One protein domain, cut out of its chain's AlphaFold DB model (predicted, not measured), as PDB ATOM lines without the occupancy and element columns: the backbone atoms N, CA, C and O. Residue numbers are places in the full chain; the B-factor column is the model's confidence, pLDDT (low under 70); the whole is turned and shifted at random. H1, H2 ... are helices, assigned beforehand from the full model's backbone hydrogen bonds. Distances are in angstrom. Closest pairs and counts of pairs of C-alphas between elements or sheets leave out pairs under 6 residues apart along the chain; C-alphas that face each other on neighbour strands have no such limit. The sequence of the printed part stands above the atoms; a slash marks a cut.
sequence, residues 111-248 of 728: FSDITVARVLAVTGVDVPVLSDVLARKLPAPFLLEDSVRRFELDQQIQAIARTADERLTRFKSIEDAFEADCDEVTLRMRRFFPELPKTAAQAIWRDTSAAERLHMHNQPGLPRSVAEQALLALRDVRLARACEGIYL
ATOM      1  N   PHE A 111     106.683 131.816 129.833       74.44
ATOM      2  CA  PHE A 111     107.340 130.578 129.386       74.44
ATOM      3  C   PHE A 111     108.506 130.833 128.431       74.44
ATOM      4  O   PHE A 111     108.422 131.630 127.495       74.44
ATOM      5  N   SER A 112     109.581 130.066 128.636       75.50
ATOM      6  CA  SER A 112     110.677 129.965 127.671       75.50
ATOM      7  C   SER A 112     110.217 129.272 126.383       75.50
ATOM      8  O   SER A 112     109.324 128.422 126.418       75.50
ATOM      9  N   ASP A 113     110.877 129.567 125.263       71.69
ATOM     10  CA  ASP A 113     110.634 128.918 123.965       71.69
ATOM     11  C   ASP A 113     110.692 127.381 124.064       71.69
ATOM     12  O   ASP A 113     109.843 126.669 123.530       71.69
ATOM     13  N   ILE A 114     111.634 126.860 124.855       73.19
ATOM     14  CA  ILE A 114     111.786 125.423 125.117       73.19
ATOM     15  C   ILE A 114     110.570 124.865 125.870       73.19
ATOM     16  O   ILE A 114     110.117 123.755 125.584       73.19
ATOM     17  N   THR A 115     110.026 125.611 126.835       78.75
ATOM     18  CA  THR A 115     108.814 125.207 127.562       78.75
ATOM     19  C   THR A 115     107.619 125.137 126.615       78.75
ATOM     20  O   THR A 115     106.870 124.166 126.663       78.75
ATOM     21  N   VAL A 116     107.478 126.103 125.703       75.06
ATOM     22  CA  VAL A 116     106.399 126.093 124.703       75.06
ATOM     23  C   VAL A 116     106.526 124.894 123.760       75.06
ATOM     24  O   VAL A 116     105.549 124.176 123.554       75.06
ATOM     25  N   ALA A 117     107.730 124.605 123.255       74.50
ATOM     26  CA  ALA A 117     107.971 123.423 122.424       74.50
ATOM     27  C   ALA A 117     107.576 122.121 123.139       74.50
ATOM     28  O   ALA A 117     106.961 121.239 122.541       74.50
ATOM     29  N   ARG A 118     107.890 122.011 124.436       82.19
ATOM     30  CA  ARG A 118     107.519 120.851 125.258       82.19
ATOM     31  C   ARG A 118     106.012 120.720 125.417       82.19
ATOM     32  O   ARG A 118     105.495 119.624 125.239       82.19
ATOM     33  N   VAL A 119     105.312 121.813 125.712       83.06
ATOM     34  CA  VAL A 119     103.845 121.821 125.835       83.06
ATOM     35  C   VAL A 119     103.187 121.343 124.536       83.06
ATOM     36  O   VAL A 119     102.281 120.510 124.560       83.06
ATOM     37  N   LEU A 120     103.671 121.801 123.385       78.12
ATOM     38  CA  LEU A 120     103.127 121.389 122.090       78.12
ATOM     39  C   LEU A 120     103.430 119.928 121.764       78.12
ATOM     40  O   LEU A 120     102.545 119.201 121.323       78.12
ATOM     41  N   ALA A 121     104.637 119.457 122.077       78.31
ATOM     42  CA  ALA A 121     104.992 118.053 121.911       78.31
ATOM     43  C   ALA A 121     104.167 117.122 122.827       78.31
ATOM     44  O   ALA A 121     103.725 116.061 122.391       78.31
ATOM     45  N   VAL A 122     103.910 117.530 124.075       84.88
ATOM     46  CA  VAL A 122     103.059 116.807 125.041       84.88
ATOM     47  C   VAL A 122     101.624 116.678 124.529       84.88
ATOM     48  O   VAL A 122     101.021 115.600 124.579       84.88
ATOM     49  N   THR A 123     101.082 117.788 124.037       81.44
ATOM     50  CA  THR A 123      99.692 117.879 123.579       81.44
ATOM     51  C   THR A 123      99.517 117.273 122.191       81.44
ATOM     52  O   THR A 123      98.420 116.850 121.851       81.44
ATOM     53  N   GLY A 124     100.589 117.157 121.404       76.00
ATOM     54  CA  GLY A 124     100.535 116.705 120.016       76.00
ATOM     55  C   GLY A 124      99.886 117.726 119.080       76.00
ATOM     56  O   GLY A 124      99.384 117.332 118.030       76.00
ATOM     57  N   VAL A 125      99.855 119.005 119.473       74.06
ATOM     58  CA  VAL A 125      99.361 120.111 118.646       74.06
ATOM     59  C   VAL A 125     100.497 120.613 117.758       74.06
ATOM     60  O   VAL A 125     101.585 120.921 118.242       74.06
ATOM     61  N   ASP A 126     100.235 120.703 116.458       67.19
ATOM     62  CA  ASP A 126     101.192 121.149 115.452       67.19
ATOM     63  C   ASP A 126     100.937 122.601 114.997       67.19
ATOM     64  O   ASP A 126      99.985 123.276 115.403       67.19
ATOM     65  N   VAL A 127     101.846 123.116 114.166       61.81
ATOM     66  CA  VAL A 127     101.797 124.495 113.649       61.81
ATOM     67  C   VAL A 127     100.552 124.767 112.798       61.81
ATOM     68  O   VAL A 127      99.967 125.842 112.964       61.81
ATOM     69  N   PRO A 128     100.112 123.847 111.913       61.94
ATOM     70  CA  PRO A 128      98.863 124.009 111.176       61.94
ATOM     71  C   PRO A 128      97.647 124.205 112.085       61.94
ATOM     72  O   PRO A 128      96.886 125.144 111.858       61.94
ATOM     73  N   VAL A 129      97.494 123.400 113.145       65.56
ATOM     74  CA  VAL A 129      96.366 123.536 114.081       65.56
ATOM     75  C   VAL A 129      96.397 124.889 114.797       65.56
ATOM     76  O   VAL A 129      95.379 125.574 114.856       65.56
ATOM     77  N   LEU A 130      97.563 125.338 115.279       64.62
ATOM     78  CA  LEU A 130      97.697 126.669 115.893       64.62
ATOM     79  C   LEU A 130      97.401 127.809 114.910       64.62
ATOM     80  O   LEU A 130      96.800 128.819 115.282       64.62
ATOM     81  N   SER A 131      97.823 127.651 113.656       64.06
ATOM     82  CA  SER A 131      97.583 128.642 112.608       64.06
ATOM     83  C   SER A 131      96.096 128.735 112.269       64.06
ATOM     84  O   SER A 131      95.585 129.844 112.116       64.06
ATOM     85  N   ASP A 132      95.382 127.606 112.222       64.31
ATOM     86  CA  ASP A 132      93.935 127.572 111.980       64.31
ATOM     87  C   ASP A 132      93.148 128.217 113.128       64.31
ATOM     88  O   ASP A 132      92.260 129.040 112.892       64.31
ATOM     89  N   VAL A 133      93.537 127.928 114.376       64.88
ATOM     90  CA  VAL A 133      92.975 128.544 115.589       64.88
ATOM     91  C   VAL A 133      93.045 130.071 115.510       64.88
ATOM     92  O   VAL A 133      92.041 130.755 115.720       64.88
ATOM     93  N   LEU A 134      94.209 130.610 115.145       63.66
ATOM     94  CA  LEU A 134      94.422 132.051 115.010       63.66
ATOM     95  C   LEU A 134      93.682 132.651 113.812       63.66
ATOM     96  O   LEU A 134      93.051 133.701 113.944       63.66
ATOM     97  N   ALA A 135      93.741 131.995 112.651       62.47
ATOM     98  CA  ALA A 135      93.122 132.482 111.421       62.47
ATOM     99  C   ALA A 135      91.594 132.548 111.535       62.47
ATOM    100  O   ALA A 135      90.972 133.505 111.073       62.47
ATOM    101  N   ARG A 136      90.987 131.550 112.183       61.84
ATOM    102  CA  ARG A 136      89.531 131.414 112.321       61.84
ATOM    103  C   ARG A 136      88.989 131.948 113.649       61.84
ATOM    104  O   ARG A 136      87.786 131.856 113.882       61.84
ATOM    105  N   LYS A 137      89.851 132.520 114.502       66.88
ATOM    106  CA  LYS A 137      89.523 132.979 115.868       66.88
ATOM    107  C   LYS A 137      88.799 131.908 116.684       66.88
ATOM    108  O   LYS A 137      87.855 132.196 117.421       66.88
ATOM    109  N   LEU A 138      89.223 130.663 116.513       67.50
ATOM    110  CA  LEU A 138      88.678 129.558 117.272       67.50
ATOM    111  C   LEU A 138      89.318 129.548 118.667       67.50
ATOM    112  O   LEU A 138      90.438 130.025 118.848       67.50
ATOM    113  N   PRO A 139      88.626 129.026 119.679       69.31
ATOM    114  CA  PRO A 139      89.223 128.819 120.994       69.31
ATOM    115  C   PRO A 139      90.308 127.732 120.948       69.31
ATOM    116  O   PRO A 139      90.231 126.824 120.124       69.31
ATOM    117  N   ALA A 140      91.307 127.789 121.830       73.44
ATOM    118  CA  ALA A 140      92.389 126.803 121.844       73.44
ATOM    119  C   ALA A 140      91.869 125.360 122.073       73.44
ATOM    120  O   ALA A 140      90.847 125.178 122.747       73.44
ATOM    121  N   PRO A 141      92.549 124.325 121.533       82.00
ATOM    122  CA  PRO A 141      92.256 122.939 121.879       82.00
ATOM    123  C   PRO A 141      92.357 122.735 123.393       82.00
ATOM    124  O   PRO A 141      93.333 123.171 124.006       82.00
ATOM    125  N   PHE A 142      91.393 122.036 123.996       86.25
ATOM    126  CA  PHE A 142      91.331 121.913 125.459       86.25
ATOM    127  C   PHE A 142      92.598 121.289 126.048       86.25
ATOM    128  O   PHE A 142      93.035 121.687 127.117       86.25
ATOM    129  N   LEU A 143      93.203 120.322 125.345       86.19
ATOM    130  CA  LEU A 143      94.400 119.637 125.823       86.19
ATOM    131  C   LEU A 143      95.580 120.607 125.916       86.19
ATOM    132  O   LEU A 143      96.388 120.511 126.831       86.19
ATOM    133  N   LEU A 144      95.647 121.566 124.988       84.81
ATOM    134  CA  LEU A 144      96.644 122.624 125.015       84.81
ATOM    135  C   LEU A 144      96.413 123.563 126.195       84.81
ATOM    136  O   LEU A 144      97.337 123.793 126.966       84.81
ATOM    137  N   GLU A 145      95.190 124.061 126.363       83.19
ATOM    138  CA  GLU A 145      94.814 124.918 127.493       83.19
ATOM    139  C   GLU A 145      95.118 124.248 128.844       83.19
ATOM    140  O   GLU A 145      95.735 124.834 129.735       83.19
ATOM    141  N   ASP A 146      94.755 122.977 128.956       88.69
ATOM    142  CA  ASP A 146      94.924 122.170 130.148       88.69
ATOM    143  C   ASP A 146      96.399 121.886 130.481       88.69
ATOM    144  O   ASP A 146      96.824 122.086 131.624       88.69
ATOM    145  N   SER A 147      97.211 121.487 129.496       90.00
ATOM    146  CA  SER A 147      98.648 121.291 129.711       90.00
ATOM    147  C   SER A 147      99.354 122.611 130.032       90.00
ATOM    148  O   SER A 147     100.196 122.639 130.925       90.00
ATOM    149  N   VAL A 148      99.001 123.726 129.383       86.81
ATOM    150  CA  VAL A 148      99.588 125.050 129.676       86.81
ATOM    151  C   VAL A 148      99.375 125.433 131.137       86.81
ATOM    152  O   VAL A 148     100.342 125.758 131.827       86.81
ATOM    153  N   ARG A 149      98.137 125.305 131.626       89.31
ATOM    154  CA  ARG A 149      97.777 125.570 133.024       89.31
ATOM    155  C   ARG A 149      98.628 124.752 133.995       89.31
ATOM    156  O   ARG A 149      99.082 125.256 135.018       89.31
ATOM    157  N   ARG A 150      98.872 123.481 133.676       92.19
ATOM    158  CA  ARG A 150      99.647 122.571 134.532       92.19
ATOM    159  C   ARG A 150     101.141 122.857 134.520       92.19
ATOM    160  O   ARG A 150     101.780 122.742 135.563       92.19
ATOM    161  N   PHE A 151     101.695 123.264 133.381       91.25
ATOM    162  CA  PHE A 151     103.071 123.762 133.313       91.25
ATOM    163  C   PHE A 151     103.243 125.057 134.119       91.25
ATOM    164  O   PHE A 151     104.249 125.219 134.808       91.25
ATOM    165  N   GLU A 152     102.250 125.950 134.085       88.19
ATOM    166  CA  GLU A 152     102.266 127.193 134.860       88.19
ATOM    167  C   GLU A 152     102.206 126.894 136.362       88.19
ATOM    168  O   GLU A 152     103.019 127.403 137.137       88.19
ATOM    169  N   LEU A 153     101.311 125.989 136.762       90.00
ATOM    170  CA  LEU A 153     101.193 125.533 138.142       90.00
ATOM    171  C   LEU A 153     102.492 124.896 138.655       90.00
ATOM    172  O   LEU A 153     102.927 125.193 139.767       90.00
ATOM    173  N   ASP A 154     103.139 124.046 137.851       91.38
ATOM    174  CA  ASP A 154     104.421 123.440 138.215       91.38
ATOM    175  C   ASP A 154     105.501 124.509 138.429       91.38
ATOM    176  O   ASP A 154     106.179 124.488 139.455       91.38
ATOM    177  N   GLN A 155     105.612 125.498 137.535       88.06
ATOM    178  CA  GLN A 155     106.567 126.602 137.678       88.06
ATOM    179  C   GLN A 155     106.320 127.421 138.957       88.06
ATOM    180  O   GLN A 155     107.268 127.742 139.680       88.06
ATOM    181  N   GLN A 156     105.058 127.722 139.277       88.94
ATOM    182  CA  GLN A 156     104.683 128.444 140.499       88.94
ATOM    183  C   GLN A 156     105.019 127.642 141.765       88.94
ATOM    184  O   GLN A 156     105.562 128.179 142.730       88.94
ATOM    185  N   ILE A 157     104.740 126.339 141.762       91.12
ATOM    186  CA  ILE A 157     105.024 125.456 142.895       91.12
ATOM    187  C   ILE A 157     106.528 125.273 143.091       91.12
ATOM    188  O   ILE A 157     106.996 125.313 144.231       91.12
ATOM    189  N   GLN A 158     107.297 125.136 142.008       86.94
ATOM    190  CA  GLN A 158     108.758 125.072 142.061       86.94
ATOM    191  C   GLN A 158     109.385 126.329 142.680       86.94
ATOM    192  O   GLN A 158     110.422 126.225 143.334       86.94
ATOM    193  N   ALA A 159     108.763 127.499 142.513       86.38
ATOM    194  CA  ALA A 159     109.249 128.745 143.102       86.38
ATOM    195  C   ALA A 159     109.040 128.825 144.629       86.38
ATOM    196  O   ALA A 159     109.754 129.568 145.304       86.38
ATOM    197  N   ILE A 160     108.073 128.082 145.180       88.19
ATOM    198  CA  ILE A 160     107.633 128.218 146.579       88.19
ATOM    199  C   ILE A 160     108.054 127.017 147.436       88.19
ATOM    200  O   ILE A 160     108.526 127.192 148.561       88.19
ATOM    201  N   ALA A 161     107.867 125.797 146.935       88.06
ATOM    202  CA  ALA A 161     108.070 124.568 147.697       88.06
ATOM    203  C   ALA A 161     109.517 124.069 147.612       88.06
ATOM    204  O   ALA A 161     110.148 124.092 146.555       88.06
ATOM    205  N   ARG A 162     110.048 123.579 148.740       83.50
ATOM    206  CA  ARG A 162     111.476 123.217 148.855       83.50
ATOM    207  C   ARG A 162     111.761 121.733 148.654       83.50
ATOM    208  O   ARG A 162     112.893 121.377 148.334       83.50
ATOM    209  N   THR A 163     110.772 120.864 148.851       85.38
ATOM    210  CA  THR A 163     110.938 119.404 148.749       85.38
ATOM    211  C   THR A 163     110.050 118.809 147.658       85.38
ATOM    212  O   THR A 163     109.026 119.376 147.288       85.38
ATOM    213  N   ALA A 164     110.434 117.646 147.121       79.81
ATOM    214  CA  ALA A 164     109.642 116.953 146.101       79.81
ATOM    215  C   ALA A 164     108.250 116.536 146.612       79.81
ATOM    216  O   ALA A 164     107.273 116.687 145.885       79.81
ATOM    217  N   ASP A 165     108.156 116.087 147.866       81.50
ATOM    218  CA  ASP A 165     106.890 115.653 148.469       81.50
ATOM    219  C   ASP A 165     105.941 116.846 148.702       81.50
ATOM    220  O   ASP A 165     104.737 116.751 148.450       81.50
ATOM    221  N   GLU A 166     106.481 118.002 149.113       87.25
ATOM    222  CA  GLU A 166     105.703 119.240 149.250       87.25
ATOM    223  C   GLU A 166     105.182 119.715 147.888       87.25
ATOM    224  O   GLU A 166     104.009 120.073 147.770       87.25
ATOM    225  N   ARG A 167     106.033 119.669 146.853       89.06
ATOM    226  CA  ARG A 167     105.647 120.010 145.479       89.06
ATOM    227  C   ARG A 167     104.495 119.135 144.988       89.06
ATOM    228  O   ARG A 167     103.483 119.672 144.545       89.06
ATOM    229  N   LEU A 168     104.610 117.814 145.143       88.12
ATOM    230  CA  LEU A 168     103.574 116.860 144.738       88.12
ATOM    231  C   LEU A 168     102.248 117.092 145.474       88.12
ATOM    232  O   LEU A 168     101.187 117.118 144.851       88.12
ATOM    233  N   THR A 169     102.304 117.293 146.792       89.38
ATOM    234  CA  THR A 169     101.104 117.489 147.621       89.38
ATOM    235  C   THR A 169     100.385 118.789 147.264       89.38
ATOM    236  O   THR A 169      99.165 118.794 147.101       89.38
ATOM    237  N   ARG A 170     101.130 119.891 147.094       92.25
ATOM    238  CA  ARG A 170     100.561 121.184 146.684       92.25
ATOM    239  C   ARG A 170      99.980 121.125 145.278       92.25
ATOM    240  O   ARG A 170      98.883 121.631 145.074       92.25
ATOM    241  N   PHE A 171     100.687 120.487 144.343       93.25
ATOM    242  CA  PHE A 171     100.221 120.345 142.965       93.25
ATOM    243  C   PHE A 171      98.892 119.604 142.951       93.25
ATOM    244  O   PHE A 171      97.905 120.126 142.446       93.25
ATOM    245  N   LYS A 172      98.835 118.444 143.614       91.31
ATOM    246  CA  LYS A 172      97.607 117.660 143.725       91.31
ATOM    247  C   LYS A 172      96.467 118.447 144.378       91.31
ATOM    248  O   LYS A 172      95.372 118.455 143.843       91.31
ATOM    249  N   SER A 173      96.721 119.152 145.481       92.94
ATOM    250  CA  SER A 173      95.679 119.931 146.163       92.94
ATOM    251  C   SER A 173      95.100 121.057 145.299       92.94
ATOM    252  O   SER A 173      93.907 121.331 145.403       92.94
ATOM    253  N   ILE A 174      95.924 121.736 144.495       92.75
ATOM    254  CA  ILE A 174      95.463 122.821 143.618       92.75
ATOM    255  C   ILE A 174      94.734 122.251 142.399       92.75
ATOM    256  O   ILE A 174      93.698 122.789 142.015       92.75
ATOM    257  N   GLU A 175      95.220 121.141 141.834       93.00
ATOM    258  CA  GLU A 175      94.504 120.405 140.785       93.00
ATOM    259  C   GLU A 175      93.132 119.939 141.272       93.00
ATOM    260  O   GLU A 175      92.131 120.237 140.631       93.00
ATOM    261  N   ASP A 176      93.061 119.276 142.428       92.25
ATOM    262  CA  ASP A 176      91.805 118.770 142.987       92.25
ATOM    263  C   ASP A 176      90.812 119.921 143.242       92.25
ATOM    264  O   ASP A 176      89.623 119.786 142.961       92.25
ATOM    265  N   ALA A 177      91.290 121.082 143.710       91.88
ATOM    266  CA  ALA A 177      90.460 122.275 143.890       91.88
ATOM    267  C   ALA A 177      89.957 122.858 142.556       91.88
ATOM    268  O   ALA A 177      88.786 123.220 142.450       91.88
ATOM    269  N   PHE A 178      90.818 122.924 141.535       92.00
ATOM    270  CA  PHE A 178      90.442 123.370 140.191       92.00
ATOM    271  C   PHE A 178      89.404 122.441 139.553       92.00
ATOM    272  O   PHE A 178      88.443 122.908 138.940       92.00
ATOM    273  N   GLU A 179      89.587 121.130 139.712       91.69
ATOM    274  CA  GLU A 179      88.673 120.129 139.176       91.69
ATOM    275  C   GLU A 179      87.347 120.091 139.949       91.69
ATOM    276  O   GLU A 179      86.311 119.822 139.343       91.69
ATOM    277  N   ALA A 180      87.339 120.380 141.253       88.94
ATOM    278  CA  ALA A 180      86.121 120.418 142.065       88.94
ATOM    279  C   ALA A 180      85.198 121.603 141.726       88.94
ATOM    280  O   ALA A 180      83.975 121.465 141.801       88.94
ATOM    281  N   ASP A 181      85.763 122.744 141.328       88.81
ATOM    282  CA  ASP A 181      85.016 123.918 140.868       88.81
ATOM    283  C   ASP A 181      84.417 123.661 139.477       88.81
ATOM    284  O   ASP A 181      84.997 124.032 138.465       88.81
ATOM    285  N   CYS A 182      83.287 122.966 139.373       83.75
ATOM    286  CA  CYS A 182      82.714 122.595 138.078       83.75
ATOM    287  C   CYS A 182      81.224 122.931 137.960       83.75
ATOM    288  O   CYS A 182      80.485 122.958 138.943       83.75
ATOM    289  N   ASP A 183      80.794 123.216 136.729       85.62
ATOM    290  CA  ASP A 183      79.400 123.503 136.408       85.62
ATOM    291  C   ASP A 183      78.547 122.222 136.378       85.62
ATOM    292  O   ASP A 183      79.047 121.090 136.343       85.62
ATOM    293  N   GLU A 184      77.223 122.388 136.391       85.81
ATOM    294  CA  GLU A 184      76.284 121.259 136.431       85.81
ATOM    295  C   GLU A 184      76.453 120.316 135.224       85.81
ATOM    296  O   GLU A 184      76.272 119.100 135.332       85.81
ATOM    297  N   VAL A 185      76.846 120.869 134.075       83.44
ATOM    298  CA  VAL A 185      77.103 120.118 132.843       83.44
ATOM    299  C   VAL A 185      78.321 119.210 132.997       83.44
ATOM    300  O   VAL A 185      78.230 118.014 132.703       83.44
ATOM    301  N   THR A 186      79.440 119.738 133.500       89.19
ATOM    302  CA  THR A 186      80.649 118.950 133.772       89.19
ATOM    303  C   THR A 186      80.353 117.850 134.784       89.19
ATOM    304  O   THR A 186      80.721 116.694 134.564       89.19
ATOM    305  N   LEU A 187      79.613 118.164 135.854       89.25
ATOM    306  CA  LEU A 187      79.169 117.168 136.832       89.25
ATOM    307  C   LEU A 187      78.332 116.062 136.182       89.25
ATOM    308  O   LEU A 187      78.511 114.886 136.497       89.25
ATOM    309  N   ARG A 188      77.439 116.412 135.249       88.69
ATOM    310  CA  ARG A 188      76.603 115.444 134.528       88.69
ATOM    311  C   ARG A 188      77.438 114.495 133.673       88.69
ATOM    312  O   ARG A 188      77.209 113.291 133.737       88.69
ATOM    313  N   MET A 189      78.428 115.001 132.933       89.75
ATOM    314  CA  MET A 189      79.353 114.152 132.167       89.75
ATOM    315  C   MET A 189      80.185 113.251 133.092       89.75
ATOM    316  O   MET A 189      80.330 112.056 132.827       89.75
ATOM    317  N   ARG A 190      80.649 113.784 134.227       92.69
ATOM    318  CA  ARG A 190      81.447 113.046 135.220       92.69
ATOM    319  C   ARG A 190      80.707 111.940 135.957       92.69
ATOM    320  O   ARG A 190      81.349 111.018 136.445       92.69
ATOM    321  N   ARG A 191      79.371 111.965 135.997       89.88
ATOM    322  CA  ARG A 191      78.589 110.818 136.501       89.88
ATOM    323  C   ARG A 191      78.853 109.545 135.694       89.88
ATOM    324  O   ARG A 191      78.825 108.463 136.265       89.88
ATOM    325  N   PHE A 192      79.113 109.683 134.393       90.31
ATOM    326  CA  PHE A 192      79.429 108.566 133.497       90.31
ATOM    327  C   PHE A 192      80.936 108.404 133.272       90.31
ATOM    328  O   PHE A 192      81.413 107.285 133.104       90.31
ATOM    329  N   PHE A 193      81.687 109.509 133.306       93.81
ATOM    330  CA  PHE A 193      83.134 109.547 133.081       93.81
ATOM    331  C   PHE A 193      83.854 110.264 134.240       93.81
ATOM    332  O   PHE A 193      84.244 111.422 134.084       93.81
ATOM    333  N   PRO A 194      84.037 109.611 135.406       92.31
ATOM    334  CA  PRO A 194      84.508 110.273 136.630       92.31
ATOM    335  C   PRO A 194      85.865 110.972 136.505       92.31
ATOM    336  O   PRO A 194      86.091 111.990 137.151       92.31
ATOM    337  N   GLU A 195      86.754 110.451 135.656       90.56
ATOM    338  CA  GLU A 195      88.110 110.979 135.457       90.56
ATOM    339  C   GLU A 195      88.199 112.066 134.368       90.56
ATOM    340  O   GLU A 195      89.296 112.506 134.034       90.56
ATOM    341  N   LEU A 196      87.074 112.495 133.776       93.88
ATOM    342  CA  LEU A 196      87.081 113.490 132.700       93.88
ATOM    343  C   LEU A 196      87.490 114.871 133.254       93.88
ATOM    344  O   LEU A 196      86.777 115.407 134.112       93.88
ATOM    345  N   PRO A 197      88.589 115.490 132.774       92.69
ATOM    346  CA  PRO A 197      89.000 116.813 133.244       92.69
ATOM    347  C   PRO A 197      87.965 117.892 132.925       92.69
ATOM    348  O   PRO A 197      87.257 117.807 131.917       92.69
ATOM    349  N   LYS A 198      87.900 118.931 133.761       91.81
ATOM    350  CA  LYS A 198      86.960 120.054 133.611       91.81
ATOM    351  C   LYS A 198      87.125 120.733 132.251       91.81
ATOM    352  O   LYS A 198      86.143 120.960 131.552       91.81
ATOM    353  N   THR A 199      88.368 120.971 131.850       90.00
ATOM    354  CA  THR A 199      88.754 121.549 130.551       90.00
ATOM    355  C   THR A 199      88.203 120.738 129.374       90.00
ATOM    356  O   THR A 199      87.622 121.297 128.445       90.00
ATOM    357  N   ALA A 200      88.302 119.407 129.443       91.06
ATOM    358  CA  ALA A 200      87.759 118.508 128.428       91.06
ATOM    359  C   ALA A 200      86.226 118.545 128.383       91.06
ATOM    360  O   ALA A 200      85.646 118.661 127.306       91.06
ATOM    361  N   ALA A 201      85.562 118.484 129.539       91.06
ATOM    362  CA  ALA A 201      84.102 118.526 129.618       91.06
ATOM    363  C   ALA A 201      83.530 119.843 129.064       91.06
ATOM    364  O   ALA A 201      82.571 119.832 128.293       91.06
ATOM    365  N   GLN A 202      84.161 120.973 129.395       88.94
ATOM    366  CA  GLN A 202      83.772 122.294 128.898       88.94
ATOM    367  C   GLN A 202      83.955 122.418 127.381       88.94
ATOM    368  O   GLN A 202      83.088 122.969 126.700       88.94
ATOM    369  N   ALA A 203      85.043 121.873 126.833       86.56
ATOM    370  CA  ALA A 203      85.270 121.865 125.391       86.56
ATOM    371  C   ALA A 203      84.269 120.972 124.647       86.56
ATOM    372  O   ALA A 203      83.685 121.405 123.656       86.56
ATOM    373  N   ILE A 204      83.996 119.774 125.171       88.88
ATOM    374  CA  ILE A 204      82.958 118.880 124.638       88.88
ATOM    375  C   ILE A 204      81.601 119.588 124.645       88.88
ATOM    376  O   ILE A 204      80.897 119.577 123.637       88.88
ATOM    377  N   TRP A 205      81.239 120.258 125.743       86.62
ATOM    378  CA  TRP A 205      79.985 121.005 125.836       86.62
ATOM    379  C   TRP A 205      79.891 122.147 124.821       86.62
ATOM    380  O   TRP A 205      78.854 122.323 124.170       86.62
ATOM    381  N   ARG A 206      80.978 122.908 124.647       82.62
ATOM    382  CA  ARG A 206      81.053 123.988 123.657       82.62
ATOM    383  C   ARG A 206      80.753 123.481 122.247       82.62
ATOM    384  O   ARG A 206      80.017 124.151 121.525       82.62
ATOM    385  N   ASP A 207      81.235 122.287 121.918       75.56
ATOM    386  CA  ASP A 207      81.085 121.669 120.599       75.56
ATOM    387  C   ASP A 207      79.817 120.791 120.477       75.56
ATOM    388  O   ASP A 207      79.492 120.314 119.390       75.56
ATOM    389  N   THR A 208      79.077 120.592 121.574       78.50
ATOM    390  CA  THR A 208      77.817 119.827 121.605       78.50
ATOM    391  C   THR A 208      76.704 120.624 120.918       78.50
ATOM    392  O   THR A 208      76.476 121.790 121.257       78.50
ATOM    393  N   SER A 209      75.973 120.000 119.992       77.06
ATOM    394  CA  SER A 209      74.879 120.632 119.239       77.06
ATOM    395  C   SER A 209      73.674 120.974 120.124       77.06
ATOM    396  O   SER A 209      73.446 120.352 121.160       77.06
ATOM    397  N   ALA A 210      72.840 121.931 119.704       71.31
ATOM    398  CA  ALA A 210      71.639 122.305 120.456       71.31
ATOM    399  C   ALA A 210      70.697 121.110 120.712       71.31
ATOM    400  O   ALA A 210      70.141 120.999 121.804       71.31
ATOM    401  N   ALA A 211      70.578 120.183 119.753       65.75
ATOM    402  CA  ALA A 211      69.774 118.969 119.887       65.75
ATOM    403  C   ALA A 211      70.327 118.016 120.960       65.75
ATOM    404  O   ALA A 211      69.580 117.514 121.796       65.75
ATOM    405  N   GLU A 212      71.643 117.808 120.988       78.56
ATOM    406  CA  GLU A 212      72.306 116.985 122.006       78.56
ATOM    407  C   GLU A 212      72.230 117.634 123.393       78.56
ATOM    408  O   GLU A 212      71.995 116.937 124.381       78.56
ATOM    409  N   ARG A 213      72.348 118.967 123.477       83.44
ATOM    410  CA  ARG A 213      72.142 119.716 124.728       83.44
ATOM    411  C   ARG A 213      70.711 119.552 125.242       83.44
ATOM    412  O   ARG A 213      70.518 119.321 126.433       83.44
ATOM    413  N   LEU A 214      69.721 119.627 124.350       72.69
ATOM    414  CA  LEU A 214      68.311 119.427 124.687       72.69
ATOM    415  C   LEU A 214      68.033 117.978 125.121       72.69
ATOM    416  O   LEU A 214      67.336 117.759 126.109       72.69
ATOM    417  N   HIS A 215      68.629 116.988 124.446       76.94
ATOM    418  CA  HIS A 215      68.566 115.582 124.852       76.94
ATOM    419  C   HIS A 215      69.145 115.385 126.256       76.94
ATOM    420  O   HIS A 215      68.483 114.806 127.114       76.94
ATOM    421  N   MET A 216      70.345 115.919 126.509       79.38
ATOM    422  CA  MET A 216      70.974 115.861 127.827       79.38
ATOM    423  C   MET A 216      70.115 116.534 128.895       79.38
ATOM    424  O   MET A 216      70.156 116.079 130.032       79.38
ATOM    425  N   HIS A 217      69.365 117.593 128.563       77.69
ATOM    426  CA  HIS A 217      68.457 118.273 129.491       77.69
ATOM    427  C   HIS A 217      67.205 117.441 129.809       77.69
ATOM    428  O   HIS A 217      66.847 117.319 130.979       77.69
ATOM    429  N   ASN A 218      66.578 116.846 128.789       73.31
ATOM    430  CA  ASN A 218      65.263 116.205 128.895       73.31
ATOM    431  C   ASN A 218      65.306 114.714 129.264       73.31
ATOM    432  O   ASN A 218      64.290 114.174 129.698       73.31
ATOM    433  N   GLN A 219      66.436 114.028 129.064       75.62
ATOM    434  CA  GLN A 219      66.548 112.583 129.272       75.62
ATOM    435  C   GLN A 219      67.705 112.215 130.213       75.62
ATOM    436  O   GLN A 219      68.766 112.843 130.181       75.62
ATOM    437  N   PRO A 220      67.547 111.167 131.045       69.88
ATOM    438  CA  PRO A 220      68.650 110.617 131.819       69.88
ATOM    439  C   PRO A 220      69.592 109.830 130.893       69.88
ATOM    440  O   PRO A 220      69.325 108.681 130.550       69.88
ATOM    441  N   GLY A 221      70.702 110.443 130.482       78.25
ATOM    442  CA  GLY A 221      71.713 109.796 129.641       78.25
ATOM    443  C   GLY A 221      72.667 110.787 128.975       78.25
ATOM    444  O   GLY A 221      72.465 111.999 129.039       78.25
ATOM    445  N   LEU A 222      73.724 110.267 128.344       84.88
ATOM    446  CA  LEU A 222      74.595 111.044 127.461       84.88
ATOM    447  C   LEU A 222      74.371 110.611 126.005       84.88
ATOM    448  O   LEU A 222      74.366 109.404 125.740       84.88
ATOM    449  N   PRO A 223      74.244 111.558 125.057       85.12
ATOM    450  CA  PRO A 223      74.270 111.251 123.636       85.12
ATOM    451  C   PRO A 223      75.513 110.436 123.285       85.12
ATOM    452  O   PRO A 223      76.604 110.682 123.808       85.12
ATOM    453  N   ARG A 224      75.365 109.489 122.354       82.81
ATOM    454  CA  ARG A 224      76.464 108.613 121.926       82.81
ATOM    455  C   ARG A 224      77.689 109.402 121.452       82.81
ATOM    456  O   ARG A 224      78.807 109.060 121.809       82.81
ATOM    457  N   SER A 225      77.474 110.470 120.694       80.38
ATOM    458  CA  SER A 225      78.514 111.382 120.204       80.38
ATOM    459  C   SER A 225      79.319 112.034 121.335       80.38
ATOM    460  O   SER A 225      80.548 112.059 121.279       80.38
ATOM    461  N   VAL A 226      78.635 112.522 122.372       86.19
ATOM    462  CA  VAL A 226      79.236 113.135 123.567       86.19
ATOM    463  C   VAL A 226      80.016 112.089 124.364       86.19
ATOM    464  O   VAL A 226      81.135 112.351 124.802       86.19
ATOM    465  N   ALA A 227      79.472 110.878 124.505       86.12
ATOM    466  CA  ALA A 227      80.156 109.763 125.159       86.12
ATOM    467  C   ALA A 227      81.426 109.326 124.401       86.12
ATOM    468  O   ALA A 227      82.474 109.129 125.015       86.12
ATOM    469  N   GLU A 228      81.366 109.228 123.069       85.25
ATOM    470  CA  GLU A 228      82.527 108.932 122.220       85.25
ATOM    471  C   GLU A 228      83.603 110.022 122.346       85.25
ATOM    472  O   GLU A 228      84.783 109.709 122.515       85.25
ATOM    473  N   GLN A 229      83.217 111.302 122.344       86.69
ATOM    474  CA  GLN A 229      84.151 112.412 122.562       86.69
ATOM    475  C   GLN A 229      84.792 112.376 123.954       86.69
ATOM    476  O   GLN A 229      85.995 112.609 124.063       86.69
ATOM    477  N   ALA A 230      84.029 112.056 125.001       89.69
ATOM    478  CA  ALA A 230      84.551 111.934 126.360       89.69
ATOM    479  C   ALA A 230      85.581 110.799 126.478       89.69
ATOM    480  O   ALA A 230      86.642 110.991 127.072       89.69
ATOM    481  N   LEU A 231      85.321 109.643 125.858       88.88
ATOM    482  CA  LEU A 231      86.265 108.521 125.817       88.88
ATOM    483  C   LEU A 231      87.568 108.881 125.090       88.88
ATOM    484  O   LEU A 231      88.657 108.532 125.551       88.88
ATOM    485  N   LEU A 232      87.471 109.603 123.970       88.12
ATOM    486  CA  LEU A 232      88.647 110.075 123.238       88.12
ATOM    487  C   LEU A 232      89.424 111.126 124.027       88.12
ATOM    488  O   LEU A 232      90.650 111.051 124.088       88.12
ATOM    489  N   ALA A 233      88.728 112.055 124.683       90.50
ATOM    490  CA  ALA A 233      89.357 113.053 125.535       90.50
ATOM    491  C   ALA A 233      90.101 112.400 126.710       90.50
ATOM    492  O   ALA A 233      91.260 112.729 126.945       90.50
ATOM    493  N   LEU A 234      89.496 111.421 127.395       91.56
ATOM    494  CA  LEU A 234      90.151 110.649 128.460       91.56
ATOM    495  C   LEU A 234      91.428 109.963 127.972       91.56
ATOM    496  O   LEU A 234      92.467 110.019 128.634       91.56
ATOM    497  N   ARG A 235      91.371 109.344 126.788       90.94
ATOM    498  CA  ARG A 235      92.546 108.737 126.161       90.94
ATOM    499  C   ARG A 235      93.632 109.779 125.900       90.94
ATOM    500  O   ARG A 235      94.787 109.560 126.260       90.94
ATOM    501  N   ASP A 236      93.276 110.899 125.281       89.12
ATOM    502  CA  ASP A 236      94.233 111.932 124.892       89.12
ATOM    503  C   ASP A 236      94.861 112.644 126.098       89.12
ATOM    504  O   ASP A 236      96.057 112.959 126.056       89.12
ATOM    505  N   VAL A 237      94.087 112.821 127.172       91.88
ATOM    506  CA  VAL A 237      94.547 113.300 128.478       91.88
ATOM    507  C   VAL A 237      95.532 112.311 129.076       91.88
ATOM    508  O   VAL A 237      96.626 112.722 129.444       91.88
ATOM    509  N   ARG A 238      95.219 111.010 129.122       92.31
ATOM    510  CA  ARG A 238      96.142 109.997 129.661       92.31
ATOM    511  C   ARG A 238      97.497 110.019 128.948       92.31
ATOM    512  O   ARG A 238      98.537 110.026 129.605       92.31
ATOM    513  N   LEU A 239      97.485 110.113 127.616       91.12
ATOM    514  CA  LEU A 239      98.701 110.258 126.808       91.12
ATOM    515  C   LEU A 239      99.470 111.544 127.149       91.12
ATOM    516  O   LEU A 239     100.686 111.502 127.319       91.12
ATOM    517  N   ALA A 240      98.775 112.681 127.274       91.69
ATOM    518  CA  ALA A 240      99.412 113.944 127.641       91.69
ATOM    519  C   ALA A 240     100.013 113.872 129.049       91.69
ATOM    520  O   ALA A 240     101.177 114.206 129.217       91.69
ATOM    521  N   ARG A 241      99.284 113.345 130.041       93.00
ATOM    522  CA  ARG A 241      99.767 113.173 131.422       93.00
ATOM    523  C   ARG A 241     101.012 112.295 131.517       93.00
ATOM    524  O   ARG A 241     101.873 112.579 132.346       93.00
ATOM    525  N   ALA A 242     101.123 111.262 130.680       92.44
ATOM    526  CA  ALA A 242     102.326 110.434 130.596       92.44
ATOM    527  C   ALA A 242     103.538 111.230 130.080       92.44
ATOM    528  O   ALA A 242     104.634 111.132 130.629       92.44
ATOM    529  N   CYS A 243     103.344 112.059 129.050       92.00
ATOM    530  CA  CYS A 243     104.398 112.926 128.520       92.00
ATOM    531  C   CYS A 243     104.737 114.086 129.474       92.00
ATOM    532  O   CYS A 243     105.905 114.435 129.632       92.00
ATOM    533  N   GLU A 244     103.740 114.677 130.137       93.06
ATOM    534  CA  GLU A 244     103.916 115.756 131.117       93.06
ATOM    535  C   GLU A 244     104.843 115.338 132.256       93.06
ATOM    536  O   GLU A 244     105.722 116.115 132.624       93.06
ATOM    537  N   GLY A 245     104.708 114.117 132.785       90.69
ATOM    538  CA  GLY A 245     105.546 113.643 133.892       90.69
ATOM    539  C   GLY A 245     107.027 113.459 133.540       90.69
ATOM    540  O   GLY A 245     107.850 113.276 134.436       90.69
ATOM    541  N   ILE A 246     107.410 113.568 132.262       89.81
ATOM    542  CA  ILE A 246     108.821 113.695 131.874       89.81
ATOM    543  C   ILE A 246     109.348 115.084 132.244       89.81
ATOM    544  O   ILE A 246     110.492 115.204 132.689       89.81
ATOM    545  N   TYR A 247     108.537 116.133 132.079       89.81
ATOM    546  CA  TYR A 247     108.961 117.530 132.187       89.81
ATOM    547  C   TYR A 247     108.578 118.202 133.506       89.81
ATOM    548  O   TYR A 247     109.406 118.942 134.033       89.81
ATOM    549  N   LEU A 248     107.381 117.941 134.037       90.56
ATOM    550  CA  LEU A 248     106.903 118.527 135.291       90.56
ATOM    551  C   LEU A 248     107.623 117.886 136.482       90.56
ATOM    552  O   LEU A 248     107.693 116.662 136.582       90.56
TER     553      LEU A 248
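AT A GLANCE: This is residues 111 to 248 of the 728 residues of an uncharacterized protein of Pseudomonas sp. Z003-0.4C(8344-21) (UniProt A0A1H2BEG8). One long helix, H8, runs along most of the model's length; H3 packs on it with residues 143 to 147, H6 packs on its residues 226 to 233, and H4 folds back from H3 as the second arm of an opening hairpin. H1 packs on H3 and H8, H5 crosses H6, and H2 and H7 lie far out. The printed part has 138 residues with eight named helices, H1 to H8 in order, and no named strand: all helix. It is compact, with a radius of gyration of the C-alphas of 16.5 A, and spans 51 by 36 by 21 A.

IN THESE COORDINATES: Find C-alpha 113 at (110.634, 128.918, 123.965), where H1 begins, residues 113 to 123. H2 follows at 127 to 135, then H3 at 142 to 160, 27.4 A long, and H4 at 164 to 180, 24.1 A. Read on to H5 at 184 to 192, H6 at 198 to 207 and H7 at 210 to 218. H8, residues 224 to 247, runs 35.2 A to C-alpha 247 at (108.961, 117.530, 132.187).

HOW THE PARTS SIT: Start at H3, the hub, touching H1, H4, H6 and H8. H3, H6 and H8 form an up-and-down bundle, each running against the one before. Look at the closest C-alphas: Phe 142 and Thr 199 for H3 and H6, 5.7 A; Ala 200 and Ala 233 for H6 and H8, 6.4 A. H3 and H4 are a hairpin at a steep tilt of 41 degrees, Ile 157 and Arg 167 closest at 6.1 A between C-alphas. H1 touches H8, the C-alphas of Val 122 and Ala 240 closest at 5.3 A. H5 touches H6 about perpendicular, at 75 degrees, the C-alphas of Thr 186 and Ala 201 closest at 5.4 A. H2 touches no helix; H7 is near H5 and H8. Every O i to N i+4 pair is within hydrogen-bond range in H1, H2, H4, H6 and H7, against 14 of 15 in H3, 4 of 5 in H5 and 18 of 20 in H8.

THE WHOLE: The C-alphas farthest apart, Arg 162 and Ala 211, are 51.0 A apart. The printed part has no cut and no long link. The pLDDT is under 70 at residues 126 to 139, 211 and 220.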